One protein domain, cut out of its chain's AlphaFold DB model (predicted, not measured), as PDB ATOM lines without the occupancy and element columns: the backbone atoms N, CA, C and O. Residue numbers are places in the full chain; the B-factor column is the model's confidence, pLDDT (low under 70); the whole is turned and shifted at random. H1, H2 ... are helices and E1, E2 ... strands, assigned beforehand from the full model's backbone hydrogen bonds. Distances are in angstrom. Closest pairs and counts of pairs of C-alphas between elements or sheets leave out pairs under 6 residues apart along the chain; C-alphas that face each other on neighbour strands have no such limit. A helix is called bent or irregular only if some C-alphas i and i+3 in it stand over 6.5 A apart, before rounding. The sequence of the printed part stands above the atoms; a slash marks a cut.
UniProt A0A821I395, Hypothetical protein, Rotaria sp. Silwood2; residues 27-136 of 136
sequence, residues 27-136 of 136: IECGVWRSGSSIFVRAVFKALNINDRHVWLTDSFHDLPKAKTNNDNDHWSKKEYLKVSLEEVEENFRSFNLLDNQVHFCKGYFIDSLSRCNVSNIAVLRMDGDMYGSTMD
ATOM      1  N   ILE A  27     152.386 339.248 200.229       98.56
ATOM      2  CA  ILE A  27     153.506 338.512 200.821       98.56
ATOM      3  C   ILE A  27     154.049 339.238 202.053       98.56
ATOM      4  O   ILE A  27     154.239 340.458 202.046       98.56
ATOM      5  N   GLU A  28     154.308 338.479 203.117       98.62
ATOM      6  CA  GLU A  28     154.950 338.951 204.344       98.62
ATOM      7  C   GLU A  28     156.289 338.228 204.551       98.62
ATOM      8  O   GLU A  28     156.362 336.998 204.503       98.62
ATOM      9  N   CYS A  29     157.350 339.009 204.766       97.88
ATOM     10  CA  CYS A  29     158.705 338.529 205.038       97.88
ATOM     11  C   CYS A  29     159.060 338.809 206.493       97.88
ATOM     12  O   CYS A  29     159.416 339.936 206.835       97.88
ATOM     13  N   GLY A  30     158.924 337.786 207.340       97.81
ATOM     14  CA  GLY A  30     158.978 337.895 208.798       97.81
ATOM     15  C   GLY A  30     157.567 337.950 209.375       97.81
ATOM     16  O   GLY A  30     156.929 339.003 209.403       97.81
ATOM     17  N   VAL A  31     157.056 336.799 209.813       97.81
ATOM     18  CA  VAL A  31     155.638 336.629 210.175       97.81
ATOM     19  C   VAL A  31     155.435 336.435 211.673       97.81
ATOM     20  O   VAL A  31     154.353 336.744 212.185       97.81
ATOM     21  N   TRP A  32     156.448 335.951 212.404       97.69
ATOM     22  CA  TRP A  32     156.331 335.584 213.822       97.69
ATOM     23  C   TRP A  32     155.088 334.698 214.057       97.69
ATOM     24  O   TRP A  32     154.945 333.652 213.439       97.69
ATOM     25  N   ARG A  33     154.135 335.130 214.893       98.19
ATOM     26  CA  ARG A  33     152.844 334.456 215.147       98.19
ATOM     27  C   ARG A  33     151.742 334.816 214.138       98.19
ATOM     28  O   ARG A  33     150.572 334.845 214.503       98.19
ATOM     29  N   SER A  34     152.118 335.219 212.926       97.81
ATOM     30  CA  SER A  34     151.271 335.424 211.736       97.81
ATOM     31  C   SER A  34     150.065 336.371 211.828       97.81
ATOM     32  O   SER A  34     149.281 336.450 210.885       97.81
ATOM     33  N   GLY A  35     149.909 337.154 212.901       98.44
ATOM     34  CA  GLY A  35     148.720 337.998 213.096       98.44
ATOM     35  C   GLY A  35     148.414 338.982 211.952       98.44
ATOM     36  O   GLY A  35     147.245 339.239 211.671       98.44
ATOM     37  N   SER A  36     149.435 339.513 211.271       98.62
ATOM     38  CA  SER A  36     149.257 340.371 210.089       98.62
ATOM     39  C   SER A  36     148.713 339.579 208.896       98.62
ATOM     40  O   SER A  36     147.703 339.963 208.315       98.62
ATOM     41  N   SER A  37     149.336 338.450 208.553       98.75
ATOM     42  CA  SER A  37     148.888 337.575 207.466       98.75
ATOM     43  C   SER A  37     147.494 336.976 207.711       98.75
ATOM     44  O   SER A  37     146.682 336.910 206.790       98.75
ATOM     45  N   ILE A  38     147.165 336.624 208.961       98.81
ATOM     46  CA  ILE A  38     145.807 336.212 209.363       98.81
ATOM     47  C   ILE A  38     144.802 337.335 209.084       98.81
ATOM     48  O   ILE A  38     143.736 337.080 208.525       98.81
ATOM     49  N   PHE A  39     145.144 338.583 209.427       98.81
ATOM     50  CA  PHE A  39     144.299 339.739 209.131       98.81
ATOM     51  C   PHE A  39     144.063 339.904 207.622       98.81
ATOM     52  O   PHE A  39     142.917 340.053 207.205       98.81
ATOM     53  N   VAL A  40     145.107 339.800 206.792       98.81
ATOM     54  CA  VAL A  40     144.956 339.873 205.326       98.81
ATOM     55  C   VAL A  40     144.052 338.763 204.798       98.81
ATOM     56  O   VAL A  40     143.116 339.031 204.043       98.81
ATOM     57  N   ARG A  41     144.270 337.517 205.237       98.81
ATOM     58  CA  ARG A  41     143.426 336.388 204.833       98.81
ATOM     59  C   ARG A  41     141.966 336.609 205.237       98.81
ATOM     60  O   ARG A  41     141.075 336.304 204.443       98.81
ATOM     61  N   ALA A  42     141.712 337.170 206.422       98.62
ATOM     62  CA  ALA A  42     140.368 337.519 206.880       98.62
ATOM     63  C   ALA A  42     139.704 338.580 205.987       98.62
ATOM     64  O   ALA A  42     138.532 338.426 205.648       98.62
ATOM     65  N   VAL A  43     140.446 339.610 205.560       98.38
ATOM     66  CA  VAL A  43     139.954 340.630 204.616       98.38
ATOM     67  C   VAL A  43     139.559 339.991 203.285       98.38
ATOM     68  O   VAL A  43     138.447 340.218 202.812       98.38
ATOM     69  N   PHE A  44     140.410 339.134 202.711       98.50
ATOM     70  CA  PHE A  44     140.076 338.430 201.467       98.50
ATOM     71  C   PHE A  44     138.816 337.572 201.613       98.50
ATOM     72  O   PHE A  44     137.941 337.627 200.752       98.50
ATOM     73  N   LYS A  45     138.662 336.851 202.733       98.44
ATOM     74  CA  LYS A  45     137.451 336.064 203.015       98.44
ATOM     75  C   LYS A  45     136.209 336.949 203.127       98.44
ATOM     76  O   LYS A  45     135.184 336.630 202.537       98.44
ATOM     77  N   ALA A  46     136.298 338.060 203.859       98.00
ATOM     78  CA  ALA A  46     135.183 338.985 204.067       98.00
ATOM     79  C   ALA A  46     134.710 339.650 202.764       98.00
ATOM     80  O   ALA A  46     133.524 339.934 202.613       98.00
ATOM     81  N   LEU A  47     135.631 339.871 201.823       97.69
ATOM     82  CA  LEU A  47     135.355 340.473 200.518       97.69
ATOM     83  C   LEU A  47     135.113 339.441 199.403       97.69
ATOM     84  O   LEU A  47     134.928 339.835 198.256       97.69
ATOM     85  N   ASN A  48     135.091 338.140 199.717       98.06
ATOM     86  CA  ASN A  48     134.983 337.041 198.744       98.06
ATOM     87  C   ASN A  48     136.050 337.083 197.630       98.06
ATOM     88  O   ASN A  48     135.791 336.699 196.489       98.06
ATOM     89  N   ILE A  49     137.255 337.544 197.960       98.00
ATOM     90  CA  ILE A  49     138.410 337.558 197.059       98.00
ATOM     91  C   ILE A  49     139.031 336.163 197.079       98.00
ATOM     92  O   ILE A  49     139.610 335.754 198.087       98.00
ATOM     93  N   ASN A  50     138.904 335.443 195.965       97.56
ATOM     94  CA  ASN A  50     139.345 334.049 195.822       97.56
ATOM     95  C   ASN A  50     140.500 333.876 194.817       97.56
ATOM     96  O   ASN A  50     140.983 332.766 194.622       97.56
ATOM     97  N   ASP A  51     140.926 334.963 194.175       96.81
ATOM     98  CA  ASP A  51     141.936 335.021 193.111       96.81
ATOM     99  C   ASP A  51     143.276 335.621 193.575       96.81
ATOM    100  O   ASP A  51     144.165 335.866 192.764       96.81
ATOM    101  N   ARG A  52     143.424 335.860 194.884       98.00
ATOM    102  CA  ARG A  52     144.653 336.353 195.521       98.00
ATOM    103  C   ARG A  52     145.060 335.448 196.666       98.00
ATOM    104  O   ARG A  52     144.208 334.946 197.400       98.00
ATOM    105  N   HIS A  53     146.357 335.294 196.862       98.44
ATOM    106  CA  HIS A  53     146.926 334.451 197.903       98.44
ATOM    107  C   HIS A  53     147.693 335.271 198.953       98.44
ATOM    108  O   HIS A  53     148.069 336.425 198.736       98.44
ATOM    109  N   VAL A  54     147.895 334.662 200.121       98.69
ATOM    110  CA  VAL A  54     148.676 335.177 201.248       98.69
ATOM    111  C   VAL A  54     149.901 334.286 201.409       98.69
ATOM    112  O   VAL A  54     149.784 333.120 201.787       98.69
ATOM    113  N   TRP A  55     151.073 334.839 201.119       98.62
ATOM    114  CA  TRP A  55     152.354 334.148 201.215       98.62
ATOM    115  C   TRP A  55     153.083 334.553 202.492       98.62
ATOM    116  O   TRP A  55     153.356 335.730 202.728       98.62
ATOM    117  N   LEU A  56     153.410 333.560 203.313       98.50
ATOM    118  CA  LEU A  56     154.154 333.719 204.551       98.50
ATOM    119  C   LEU A  56     155.569 333.213 204.345       98.50
ATOM    120  O   LEU A  56     155.776 332.014 204.157       98.50
ATOM    121  N   THR A  57     156.541 334.112 204.406       97.94
ATOM    122  CA  THR A  57     157.954 333.755 204.300       97.94
ATOM    123  C   THR A  57     158.617 334.007 205.645       97.94
ATOM    124  O   THR A  57     158.530 335.101 206.207       97.94
ATOM    125  N   ASP A  58     159.198 332.956 206.211       98.12
ATOM    126  CA  ASP A  58     159.831 332.983 207.527       98.12
ATOM    127  C   ASP A  58     160.732 331.750 207.683       98.12
ATOM    128  O   ASP A  58     160.559 330.730 207.004       98.12
ATOM    129  N   SER A  59     161.685 331.809 208.609       97.38
ATOM    130  CA  SER A  59     162.460 330.626 208.981       97.38
ATOM    131  C   SER A  59     161.592 329.593 209.706       97.38
ATOM    132  O   SER A  59     161.864 328.393 209.607       97.38
ATOM    133  N   PHE A  60     160.550 330.053 210.415       98.00
ATOM    134  CA  PHE A  60     159.729 329.263 211.333       98.00
ATOM    135  C   PHE A  60     160.565 328.511 212.379       98.00
ATOM    136  O   PHE A  60     160.260 327.376 212.758       98.00
ATOM    137  N   HIS A  61     161.689 329.107 212.775       93.00
ATOM    138  CA  HIS A  61     162.621 328.506 213.716       93.00
ATOM    139  C   HIS A  61     163.327 329.571 214.552       93.00
ATOM    140  O   HIS A  61     163.122 329.623 215.755       93.00
ATOM    141  N   ASP A  62     164.135 330.435 213.941       91.50
ATOM    142  CA  ASP A  62     164.890 331.497 214.613       91.50
ATOM    143  C   ASP A  62     165.265 332.648 213.662       91.50
ATOM    144  O   ASP A  62     165.002 332.601 212.461       91.50
ATOM    145  N   LEU A  63     165.881 333.705 214.195       92.19
ATOM    146  CA  LEU A  63     166.495 334.747 213.370       92.19
ATOM    147  C   LEU A  63     167.958 334.390 213.070       92.19
ATOM    148  O   LEU A  63     168.649 333.877 213.960       92.19
ATOM    149  N   PRO A  64     168.459 334.692 211.856       90.88
ATOM    150  CA  PRO A  64     169.842 334.412 211.505       90.88
ATOM    151  C   PRO A  64     170.809 335.216 212.387       90.88
ATOM    152  O   PRO A  64     170.499 336.300 212.882       90.88
ATOM    153  N   LYS A  65     172.021 334.687 212.586       91.25
ATOM    154  CA  LYS A  65     173.114 335.462 213.192       91.25
ATOM    155  C   LYS A  65     173.546 336.587 212.258       91.25
ATOM    156  O   LYS A  65     173.417 336.467 211.038       91.25
ATOM    157  N   ALA A  66     174.103 337.651 212.827       90.56
ATOM    158  CA  ALA A  66     174.632 338.756 212.042       90.56
ATOM    159  C   ALA A  66     175.720 338.263 211.071       90.56
ATOM    160  O   ALA A  66     176.713 337.663 211.480       90.56
ATOM    161  N   LYS A  67     175.521 338.518 209.772       86.69
ATOM    162  CA  LYS A  67     176.498 338.200 208.712       86.69
ATOM    163  C   LYS A  67     177.407 339.385 208.372       86.69
ATOM    164  O   LYS A  67     178.462 339.196 207.775       86.69
ATOM    165  N   THR A  68     176.995 340.605 208.722       87.31
ATOM    166  CA  THR A  68     177.706 341.857 208.418       87.31
ATOM    167  C   THR A  68     177.750 342.761 209.649       87.31
ATOM    168  O   THR A  68     176.986 342.563 210.591       87.31
ATOM    169  N   ASN A  69     178.587 343.801 209.610       90.19
ATOM    170  CA  ASN A  69     178.661 344.814 210.669       90.19
ATOM    171  C   ASN A  69     177.419 345.727 210.738       90.19
ATOM    172  O   ASN A  69     177.318 346.535 211.659       90.19
ATOM    173  N   ASN A  70     176.494 345.621 209.774       92.00
ATOM    174  CA  ASN A  70     175.221 346.348 209.791       92.00
ATOM    175  C   ASN A  70     174.173 345.659 210.678       92.00
ATOM    176  O   ASN A  70     173.165 346.273 211.013       92.00
ATOM    177  N   ASP A  71     174.423 344.408 211.071       92.81
ATOM    178  CA  ASP A  71     173.565 343.619 211.946       92.81
ATOM    179  C   ASP A  71     174.271 343.282 213.262       92.81
ATOM    180  O   ASP A  71     175.491 343.367 213.400       92.81
ATOM    181  N   ASN A  72     173.489 342.857 214.252       92.25
ATOM    182  CA  ASN A  72     174.002 342.281 215.487       92.25
ATOM    183  C   ASN A  72     173.106 341.123 215.957       92.25
ATOM    184  O   ASN A  72     171.961 340.984 215.532       92.25
ATOM    185  N   ASP A  73     173.616 340.310 216.882       92.19
ATOM    186  CA  ASP A  73     172.912 339.125 217.389       92.19
ATOM    187  C   ASP A  73     171.833 339.440 218.447       92.19
ATOM    188  O   ASP A  73     171.454 338.565 219.229       92.19
ATOM    189  N   HIS A  74     171.358 340.685 218.569       91.56
ATOM    190  CA  HIS A  74     170.331 341.021 219.563       91.56
ATOM    191  C   HIS A  74     169.044 340.228 219.333       91.56
ATOM    192  O   HIS A  74     168.461 339.720 220.294       91.56
ATOM    193  N   TRP A  75     168.619 340.122 218.072       89.50
ATOM    194  CA  TRP A  75     167.364 339.483 217.690       89.50
ATOM    195  C   TRP A  75     167.431 337.956 217.751       89.50
ATOM    196  O   TRP A  75     166.537 337.334 218.320       89.50
ATOM    197  N   SER A  76     168.527 337.350 217.284       89.00
ATOM    198  CA  SER A  76     168.725 335.889 217.302       89.00
ATOM    199  C   SER A  76     168.768 335.287 218.715       89.00
ATOM    200  O   SER A  76     168.521 334.098 218.896       89.00
ATOM    201  N   LYS A  77     169.017 336.110 219.743       92.19
ATOM    202  CA  LYS A  77     169.002 335.711 221.163       92.19
ATOM    203  C   LYS A  77     167.612 335.751 221.813       92.19
ATOM    204  O   LYS A  77     167.486 335.417 222.991       92.19
ATOM    205  N   LYS A  78     166.570 336.212 221.114       93.25
ATOM    206  CA  LYS A  78     165.214 336.330 221.671       93.25
ATOM    207  C   LYS A  78     164.424 335.046 221.435       93.25
ATOM    208  O   LYS A  78     163.795 334.880 220.397       93.25
ATOM    209  N   GLU A  79     164.383 334.171 222.435       93.56
ATOM    210  CA  GLU A  79     163.672 332.883 222.337       93.56
ATOM    211  C   GLU A  79     162.188 333.020 221.954       93.56
ATOM    212  O   GLU A  79     161.678 332.209 221.197       93.56
ATOM    213  N   TYR A  80     161.488 334.074 222.389       94.44
ATOM    214  CA  TYR A  80     160.064 334.260 222.059       94.44
ATOM    215  C   TYR A  80     159.788 334.601 220.582       94.44
ATOM    216  O   TYR A  80     158.624 334.630 220.172       94.44
ATOM    217  N   LEU A  81     160.825 334.936 219.804       95.06
ATOM    218  CA  LEU A  81     160.706 335.150 218.361       95.06
ATOM    219  C   LEU A  81     160.723 333.829 217.584       95.06
ATOM    220  O   LEU A  81     160.317 333.810 216.427       95.06
ATOM    221  N   LYS A  82     161.133 332.732 218.227       96.25
ATOM    222  CA  LYS A  82     161.119 331.388 217.658       96.25
ATOM    223  C   LYS A  82     159.698 330.841 217.689       96.25
ATOM    224  O   LYS A  82     159.184 330.498 218.750       96.25
ATOM    225  N   VAL A  83     159.059 330.799 216.527       97.88
ATOM    226  CA  VAL A  83     157.696 330.290 216.344       97.88
ATOM    227  C   VAL A  83     157.750 329.248 215.240       97.88
ATOM    228  O   VAL A  83     158.264 329.532 214.160       97.88
ATOM    229  N   SER A  84     157.262 328.039 215.516       98.31
ATOM    230  CA  SER A  84     157.303 326.954 214.537       98.31
ATOM    231  C   SER A  84     156.228 327.119 213.462       98.31
ATOM    232  O   SER A  84     155.247 327.846 213.643       98.31
ATOM    233  N   LEU A  85     156.391 326.423 212.336       98.56
ATOM    234  CA  LEU A  85     155.398 326.438 211.262       98.56
ATOM    235  C   LEU A  85     154.068 325.877 211.770       98.56
ATOM    236  O   LEU A  85     153.015 326.420 211.469       98.56
ATOM    237  N   GLU A  86     154.126 324.842 212.600       98.62
ATOM    238  CA  GLU A  86     152.959 324.200 213.196       98.62
ATOM    239  C   GLU A  86     152.187 325.172 214.104       98.62
ATOM    240  O   GLU A  86     150.960 325.213 214.037       98.62
ATOM    241  N   GLU A  87     152.878 326.001 214.903       98.62
ATOM    242  CA  GLU A  87     152.233 327.057 215.700       98.62
ATOM    243  C   GLU A  87     151.590 328.120 214.798       98.62
ATOM    244  O   GLU A  87     150.464 328.551 215.046       98.62
ATOM    245  N   VAL A  88     152.269 328.529 213.721       98.69
ATOM    246  CA  VAL A  88     151.710 329.477 212.749       98.69
ATOM    247  C   VAL A  88     150.456 328.917 212.076       98.69
ATOM    248  O   VAL A  88     149.444 329.616 212.011       98.69
ATOM    249  N   GLU A  89     150.500 327.677 211.596       98.81
ATOM    250  CA  GLU A  89     149.347 327.002 211.003       98.81
ATOM    251  C   GLU A  89     148.192 326.902 212.000       98.81
ATOM    252  O   GLU A  89     147.049 327.185 211.640       98.81
ATOM    253  N   GLU A  90     148.475 326.555 213.258       98.75
ATOM    254  CA  GLU A  90     147.454 326.464 214.301       98.75
ATOM    255  C   GLU A  90     146.803 327.818 214.585       98.75
ATOM    256  O   GLU A  90     145.581 327.906 214.724       98.75
ATOM    257  N   ASN A  91     147.582 328.902 214.552       98.69
ATOM    258  CA  ASN A  91     147.024 330.244 214.641       98.69
ATOM    259  C   ASN A  91     146.027 330.494 213.498       98.69
ATOM    260  O   ASN A  91     144.920 330.952 213.769       98.69
ATOM    261  N   PHE A  92     146.328 330.126 212.246       98.81
ATOM    262  CA  PHE A  92     145.351 330.229 211.146       98.81
ATOM    263  C   PHE A  92     144.124 329.325 211.340       98.81
ATOM    264  O   PHE A  92     142.997 329.763 211.072       98.81
ATOM    265  N   ARG A  93     144.314 328.080 211.805       98.69
ATOM    266  CA  ARG A  93     143.213 327.140 212.082       98.69
ATOM    267  C   ARG A  93     142.264 327.686 213.141       98.69
ATOM    268  O   ARG A  93     141.056 327.595 212.953       98.69
ATOM    269  N   SER A  94     142.784 328.343 214.179       98.50
ATOM    270  CA  SER A  94     141.971 328.926 215.256       98.50
ATOM    271  C   SER A  94     140.968 329.986 214.770       98.50
ATOM    272  O   SER A  94     139.926 330.185 215.393       98.50
ATOM    273  N   PHE A  95     141.232 330.618 213.618       98.31
ATOM    274  CA  PHE A  95     140.325 331.563 212.959       98.31
ATOM    275  C   PHE A  95     139.521 330.951 211.797       98.31
ATOM    276  O   PHE A  95     138.753 331.664 211.150       98.31
ATOM    277  N   ASN A  96     139.660 329.650 211.513       98.38
ATOM    278  CA  ASN A  96     139.116 328.993 210.315       98.38
ATOM    279  C   ASN A  96     139.556 329.685 209.008       98.38
ATOM    280  O   ASN A  96     138.735 329.952 208.118       98.38
ATOM    281  N   LEU A  97     140.845 330.032 208.932       98.81
ATOM    282  CA  LEU A  97     141.465 330.750 207.811       98.81
ATOM    283  C   LEU A  97     142.650 330.002 207.186       98.81
ATOM    284  O   LEU A  97     143.316 330.560 206.321       98.81
ATOM    285  N   LEU A  98     142.932 328.765 207.611       98.75
ATOM    286  CA  LEU A  98     143.923 327.919 206.945       98.75
ATOM    287  C   LEU A  98     143.266 327.190 205.765       98.75
ATOM    288  O   LEU A  98     142.521 326.232 205.967       98.75
ATOM    289  N   ASP A  99     143.527 327.654 204.547       98.38
ATOM    290  CA  ASP A  99     142.983 327.098 203.306       98.38
ATOM    291  C   ASP A  99     143.963 327.252 202.129       98.38
ATOM    292  O   ASP A  99     145.119 327.628 202.307       98.38
ATOM    293  N   ASN A 100     143.507 326.947 200.912       98.06
ATOM    294  CA  ASN A 100     144.314 326.982 199.689       98.06
ATOM    295  C   ASN A 100     144.759 328.394 199.251       98.06
ATOM    296  O   ASN A 100     145.515 328.514 198.283       98.06
ATOM    297  N   GLN A 101     144.310 329.458 199.924       98.44
ATOM    298  CA  GLN A 101     144.813 330.813 199.702       98.44
ATOM    299  C   GLN A 101     145.994 331.169 200.616       98.44
ATOM    300  O   GLN A 101     146.534 332.262 200.474       98.44
ATOM    301  N   VAL A 102     146.406 330.284 201.529       98.62
ATOM    302  CA  VAL A 102     147.535 330.502 202.445       98.62
ATOM    303  C   VAL A 102     148.697 329.589 202.070       98.62
ATOM    304  O   VAL A 102     148.552 328.368 202.053       98.62
ATOM    305  N   HIS A 103     149.865 330.179 201.816       98.31
ATOM    306  CA  HIS A 103     151.076 329.451 201.434       98.31
ATOM    307  C   HIS A 103     152.247 329.811 202.342       98.31
ATOM    308  O   HIS A 103     152.414 330.969 202.722       98.31
ATOM    309  N   PHE A 104     153.094 328.828 202.642       98.06
ATOM    310  CA  PHE A 104     154.254 328.996 203.516       98.06
ATOM    311  C   PHE A 104     155.552 328.731 202.753       98.06
ATOM    312  O   PHE A 104     155.761 327.640 202.222       98.06
ATOM    313  N   CYS A 105     156.459 329.703 202.754       97.31
ATOM    314  CA  CYS A 105     157.828 329.540 202.288       97.31
ATOM    315  C   CYS A 105     158.763 329.417 203.489       97.31
ATOM    316  O   CYS A 105     159.196 330.413 204.067       97.31
ATOM    317  N   LYS A 106     159.059 328.174 203.876       97.38
ATOM    318  CA  LYS A 106     159.902 327.876 205.036       97.38
ATOM    319  C   LYS A 106     161.393 327.990 204.713       97.38
ATOM    320  O   LYS A 106     161.900 327.326 203.806       97.38
ATOM    321  N   GLY A 107     162.095 328.770 205.528       97.19
ATOM    322  CA  GLY A 107     163.548 328.942 205.509       97.19
ATOM    323  C   GLY A 107     163.950 330.413 205.580       97.19
ATOM    324  O   GLY A 107     163.120 331.298 205.378       97.19
ATOM    325  N   TYR A 108     165.230 330.678 205.846       96.44
ATOM    326  CA  TYR A 108     165.768 332.038 205.769       96.44
ATOM    327  C   TYR A 108     165.545 332.632 204.374       96.44
ATOM    328  O   TYR A 108     165.561 331.893 203.390       96.44
ATOM    329  N   PHE A 109     165.354 333.950 204.289       96.19
ATOM    330  CA  PHE A 109     164.938 334.627 203.056       96.19
ATOM    331  C   PHE A 109     165.849 334.328 201.863       96.19
ATOM    332  O   PHE A 109     165.342 333.905 200.823       96.19
ATOM    333  N   ILE A 110     167.172 334.385 202.058       94.88
ATOM    334  CA  ILE A 110     168.168 334.027 201.034       94.88
ATOM    335  C   ILE A 110     167.950 332.639 200.407       94.88
ATOM    336  O   ILE A 110     168.244 332.424 199.233       94.88
ATOM    337  N   ASP A 111     167.412 331.694 201.180       93.31
ATOM    338  CA  ASP A 111     167.183 330.321 200.744       93.31
ATOM    339  C   ASP A 111     165.738 330.093 200.286       93.31
ATOM    340  O   ASP A 111     165.476 329.165 199.524       93.31
ATOM    341  N   SER A 112     164.761 330.838 200.811       94.56
ATOM    342  CA  SER A 112     163.331 330.538 200.658       94.56
ATOM    343  C   SER A 112     162.619 331.413 199.630       94.56
ATOM    344  O   SER A 112     161.764 330.884 198.918       94.56
ATOM    345  N   LEU A 113     162.987 332.691 199.481       93.88
ATOM    346  CA  LEU A 113     162.273 333.627 198.602       93.88
ATOM    347  C   LEU A 113     162.305 333.191 197.134       93.88
ATOM    348  O   LEU A 113     161.271 333.181 196.473       93.88
ATOM    349  N   SER A 114     163.458 332.726 196.646       90.81
ATOM    350  CA  SER A 114     163.617 332.226 195.269       90.81
ATOM    351  C   SER A 114     162.821 330.949 194.969       90.81
ATOM    352  O   SER A 114     162.619 330.603 193.805       90.81
ATOM    353  N   ARG A 115     162.365 330.238 196.009       89.56
ATOM    354  CA  ARG A 115     161.542 329.024 195.903       89.56
ATOM    355  C   ARG A 115     160.052 329.302 196.103       89.56
ATOM    356  O   ARG A 115     159.245 328.408 195.845       89.56
ATOM    357  N   CYS A 116     159.673 330.499 196.553       90.44
ATOM    358  CA  CYS A 116     158.275 330.907 196.601       90.44
ATOM    359  C   CYS A 116     157.734 331.021 195.177       90.44
ATOM    360  O   CYS A 116     158.224 331.817 194.381       90.44
ATOM    361  N   ASN A 117     156.675 330.280 194.862       90.38
ATOM    362  CA  ASN A 117     156.035 330.344 193.548       90.38
ATOM    363  C   ASN A 117     155.030 331.508 193.447       90.38
ATOM    364  O   ASN A 117     153.924 331.349 192.929       90.38
ATOM    365  N   VAL A 118     155.396 332.675 193.981       93.06
ATOM    366  CA  VAL A 118     154.595 333.896 193.878       93.06
ATOM    367  C   VAL A 118     154.866 334.541 192.522       93.06
ATOM    368  O   VAL A 118     155.998 334.883 192.197       93.06
ATOM    369  N   SER A 119     153.833 334.664 191.686       89.94
ATOM    370  CA  SER A 119     154.009 335.162 190.312       89.94
ATOM    371  C   SER A 119     153.983 336.688 190.231       89.94
ATOM    372  O   SER A 119     154.812 337.287 189.559       89.94
ATOM    373  N   ASN A 120     153.028 337.319 190.918       95.88
ATOM    374  CA  ASN A 120     152.862 338.769 190.962       95.88
ATOM    375  C   ASN A 120     152.597 339.185 192.405       95.88
ATOM    376  O   ASN A 120     151.823 338.528 193.098       95.88
ATOM    377  N   ILE A 121     153.197 340.289 192.843       98.12
ATOM    378  CA  ILE A 121     153.033 340.815 194.199       98.12
ATOM    379  C   ILE A 121     152.340 342.171 194.107       98.12
ATOM    380  O   ILE A 121     152.883 343.103 193.517       98.12
ATOM    381  N   ALA A 122     151.158 342.285 194.711       98.44
ATOM    382  CA  ALA A 122     150.449 343.555 194.842       98.44
ATOM    383  C   ALA A 122     150.876 344.303 196.114       98.44
ATOM    384  O   ALA A 122     150.970 345.528 196.119       98.44
ATOM    385  N   VAL A 123     151.156 343.565 197.196       98.69
ATOM    386  CA  VAL A 123     151.630 344.125 198.469       98.69
ATOM    387  C   VAL A 123     152.767 343.269 199.021       98.69
ATOM    388  O   VAL A 123     152.565 342.103 199.357       98.69
ATOM    389  N   LEU A 124     153.945 343.879 199.159       98.38
ATOM    390  CA  LEU A 124     155.108 343.317 199.846       98.38
ATOM    391  C   LEU A 124     155.248 343.968 201.223       98.38
ATOM    392  O   LEU A 124     155.481 345.174 201.327       98.38
ATOM    393  N   ARG A 125     155.141 343.168 202.285       98.50
ATOM    394  CA  ARG A 125     155.424 343.596 203.656       98.50
ATOM    395  C   ARG A 125     156.746 342.990 204.129       98.50
ATOM    396  O   ARG A 125     156.817 341.794 204.380       98.50
ATOM    397  N   MET A 126     157.766 343.826 204.305       98.12
ATOM    398  CA  MET A 126     159.057 343.428 204.878       98.12
ATOM    399  C   MET A 126     159.079 343.736 206.380       98.12
ATOM    400  O   MET A 126     158.828 344.874 206.776       98.12
ATOM    401  N   ASP A 127     159.348 342.731 207.210       97.00
ATOM    402  CA  ASP A 127     159.412 342.834 208.677       97.00
ATOM    403  C   ASP A 127     160.459 341.863 209.249       97.00
ATOM    404  O   ASP A 127     160.258 341.229 210.280       97.00
ATOM    405  N   GLY A 128     161.578 341.713 208.534       94.69
ATOM    406  CA  GLY A 128     162.661 340.788 208.877       94.69
ATOM    407  C   GLY A 128     163.703 341.338 209.857       94.69
ATOM    408  O   GLY A 128     164.691 340.645 210.106       94.69
ATOM    409  N   ASP A 129     163.504 342.567 210.356       93.44
ATOM    410  CA  ASP A 129     164.316 343.366 211.300       93.44
ATOM    411  C   ASP A 129     165.783 343.657 210.924       93.44
ATOM    412  O   ASP A 129     166.315 344.716 211.262       93.44
ATOM    413  N   MET A 130     166.455 342.724 210.260       93.44
ATOM    414  CA  MET A 130     167.885 342.755 209.976       93.44
ATOM    415  C   MET A 130     168.168 343.397 208.617       93.44
ATOM    416  O   MET A 130     167.369 343.298 207.679       93.44
ATOM    417  N   TYR A 131     169.343 344.011 208.492       94.56
ATOM    418  CA  TYR A 131     169.863 344.510 207.225       94.56
ATOM    419  C   TYR A 131     169.931 343.376 206.202       94.56
ATOM    420  O   TYR A 131     169.356 343.501 205.127       94.56
ATOM    421  N   GLY A 132     170.561 342.249 206.563       93.31
ATOM    422  CA  GLY A 132     170.644 341.077 205.689       93.31
ATOM    423  C   GLY A 132     169.267 340.587 205.249       93.31
ATOM    424  O   GLY A 132     169.025 340.452 204.060       93.31
ATOM    425  N   SER A 133     168.331 340.453 206.191       94.44
ATOM    426  CA  SER A 133     166.956 340.032 205.901       94.44
ATOM    427  C   SER A 133     166.199 340.953 204.942       94.44
ATOM    428  O   SER A 133     165.267 340.507 204.288       94.44
ATOM    429  N   THR A 134     166.536 342.243 204.913       95.88
ATOM    430  CA  THR A 134     165.900 343.220 204.014       95.88
ATOM    431  C   THR A 134     166.561 343.237 202.632       95.88
ATOM    432  O   THR A 134     165.950 343.685 201.668       95.88
ATOM    433  N   MET A 135     167.823 342.808 202.550       94.81
ATOM    434  CA  MET A 135     168.601 342.763 201.311       94.81
ATOM    435  C   MET A 135     168.466 341.441 200.553       94.81
ATOM    436  O   MET A 135     168.658 341.444 199.338       94.81
ATOM    437  N   ASP A 136     168.225 340.347 201.280       91.06
ATOM    438  CA  ASP A 136     167.908 339.019 200.741       91.06
ATOM    439  C   ASP A 136     166.632 339.059 199.875       91.06
ATOM    440  O   ASP A 136     166.643 338.406 198.804       91.06
TER     441      ASP A 136
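AT A GLANCE: This is residues 27 to 136 of the 136 residues of the protein "Hypothetical protein" of Rotaria sp. Silwood2 (UniProt A0A821I395). A small twisted sheet of four parallel strands lies between helices, with H1 and H2 over one face and the short H3 over the other. A long stretch with no named element, residues 59 to 84, reaches to Asn 69, one end of the longest axis, and the short H4 follows E4 near H3. The printed part has 110 residues with four named helices and four named strands, in the order E1 H1 E2 H2 E3 H3 E4 H4, and the sheet runs E3 E2 E1 E4. The class is mixed, helices and strands, with 53 residues, under half, in named elements. The whole is compact, with a radius of gyration of the C-alphas of 14.2 A, and elongated, spanning 46 by 28 by 18 A.

IN THESE COORDINATES: E1, residues 27 to 29, begins at C-alpha 27 (153.506, 338.512, 200.821). H1, residues 35 to 46, is 16.3 A long, and E2, residues 54 to 58, is 13.0 A. H2, residues 85 to 94, is 14.2 A long, and E3, residues 102 to 106, is 12.9 A. H3 is residues 109 to 115, and E4, residues 121 to 126, is 12.5 A long. H4, residues 131 to 135, ends at C-alpha 135 (168.601, 342.763, 201.311).

HOW THE PARTS SIT: The sheet is twisted, its C-alphas up to 4.4 A off the best plane. Between E1 and E4, N 29 and O 125 are 2.9 A apart; between E2 and E1, N 28 and O 55, 2.9 A; between E3 and E2, N 56 and O 103, 2.8 A, each within hydrogen-bond range. E1, H1, E2 and E2, H2, E3 are strand-helix-strand units, parallel neighbour strands joined through a helix; E3, H3, E4 is a split one, with E2 and E1 between its strands; each crossover is right-handed. H1 is on the sheet over E2 at a height of 8.5 A, along the strands; the closest C-alphas, of Arg 41 and Val 54, are 6.5 A apart. H2 is on the same face, and H3 on the opposite face, giving three layers, helices on both faces of a sheet. The closest C-alphas of E3 and H3, of Cys 105 and Ser 112, are 5.8 A apart. H3 is irregular, but only just: C-alphas 111 and 114 are 6.8 A apart. In H1, H2 and H4 every O i to N i+4 pair is within hydrogen-bond range; in H3 1 of 3 is, with 2 of 4 O i to N i+3 pairs.

THE WHOLE: The C-alphas of Asn 48 and Asn 69, the two farthest apart, are 45.9 A apart. The printed part has no cut, and the link from E2 to H2, 26 residues, is long. No printed residue is under 70 in pLDDT.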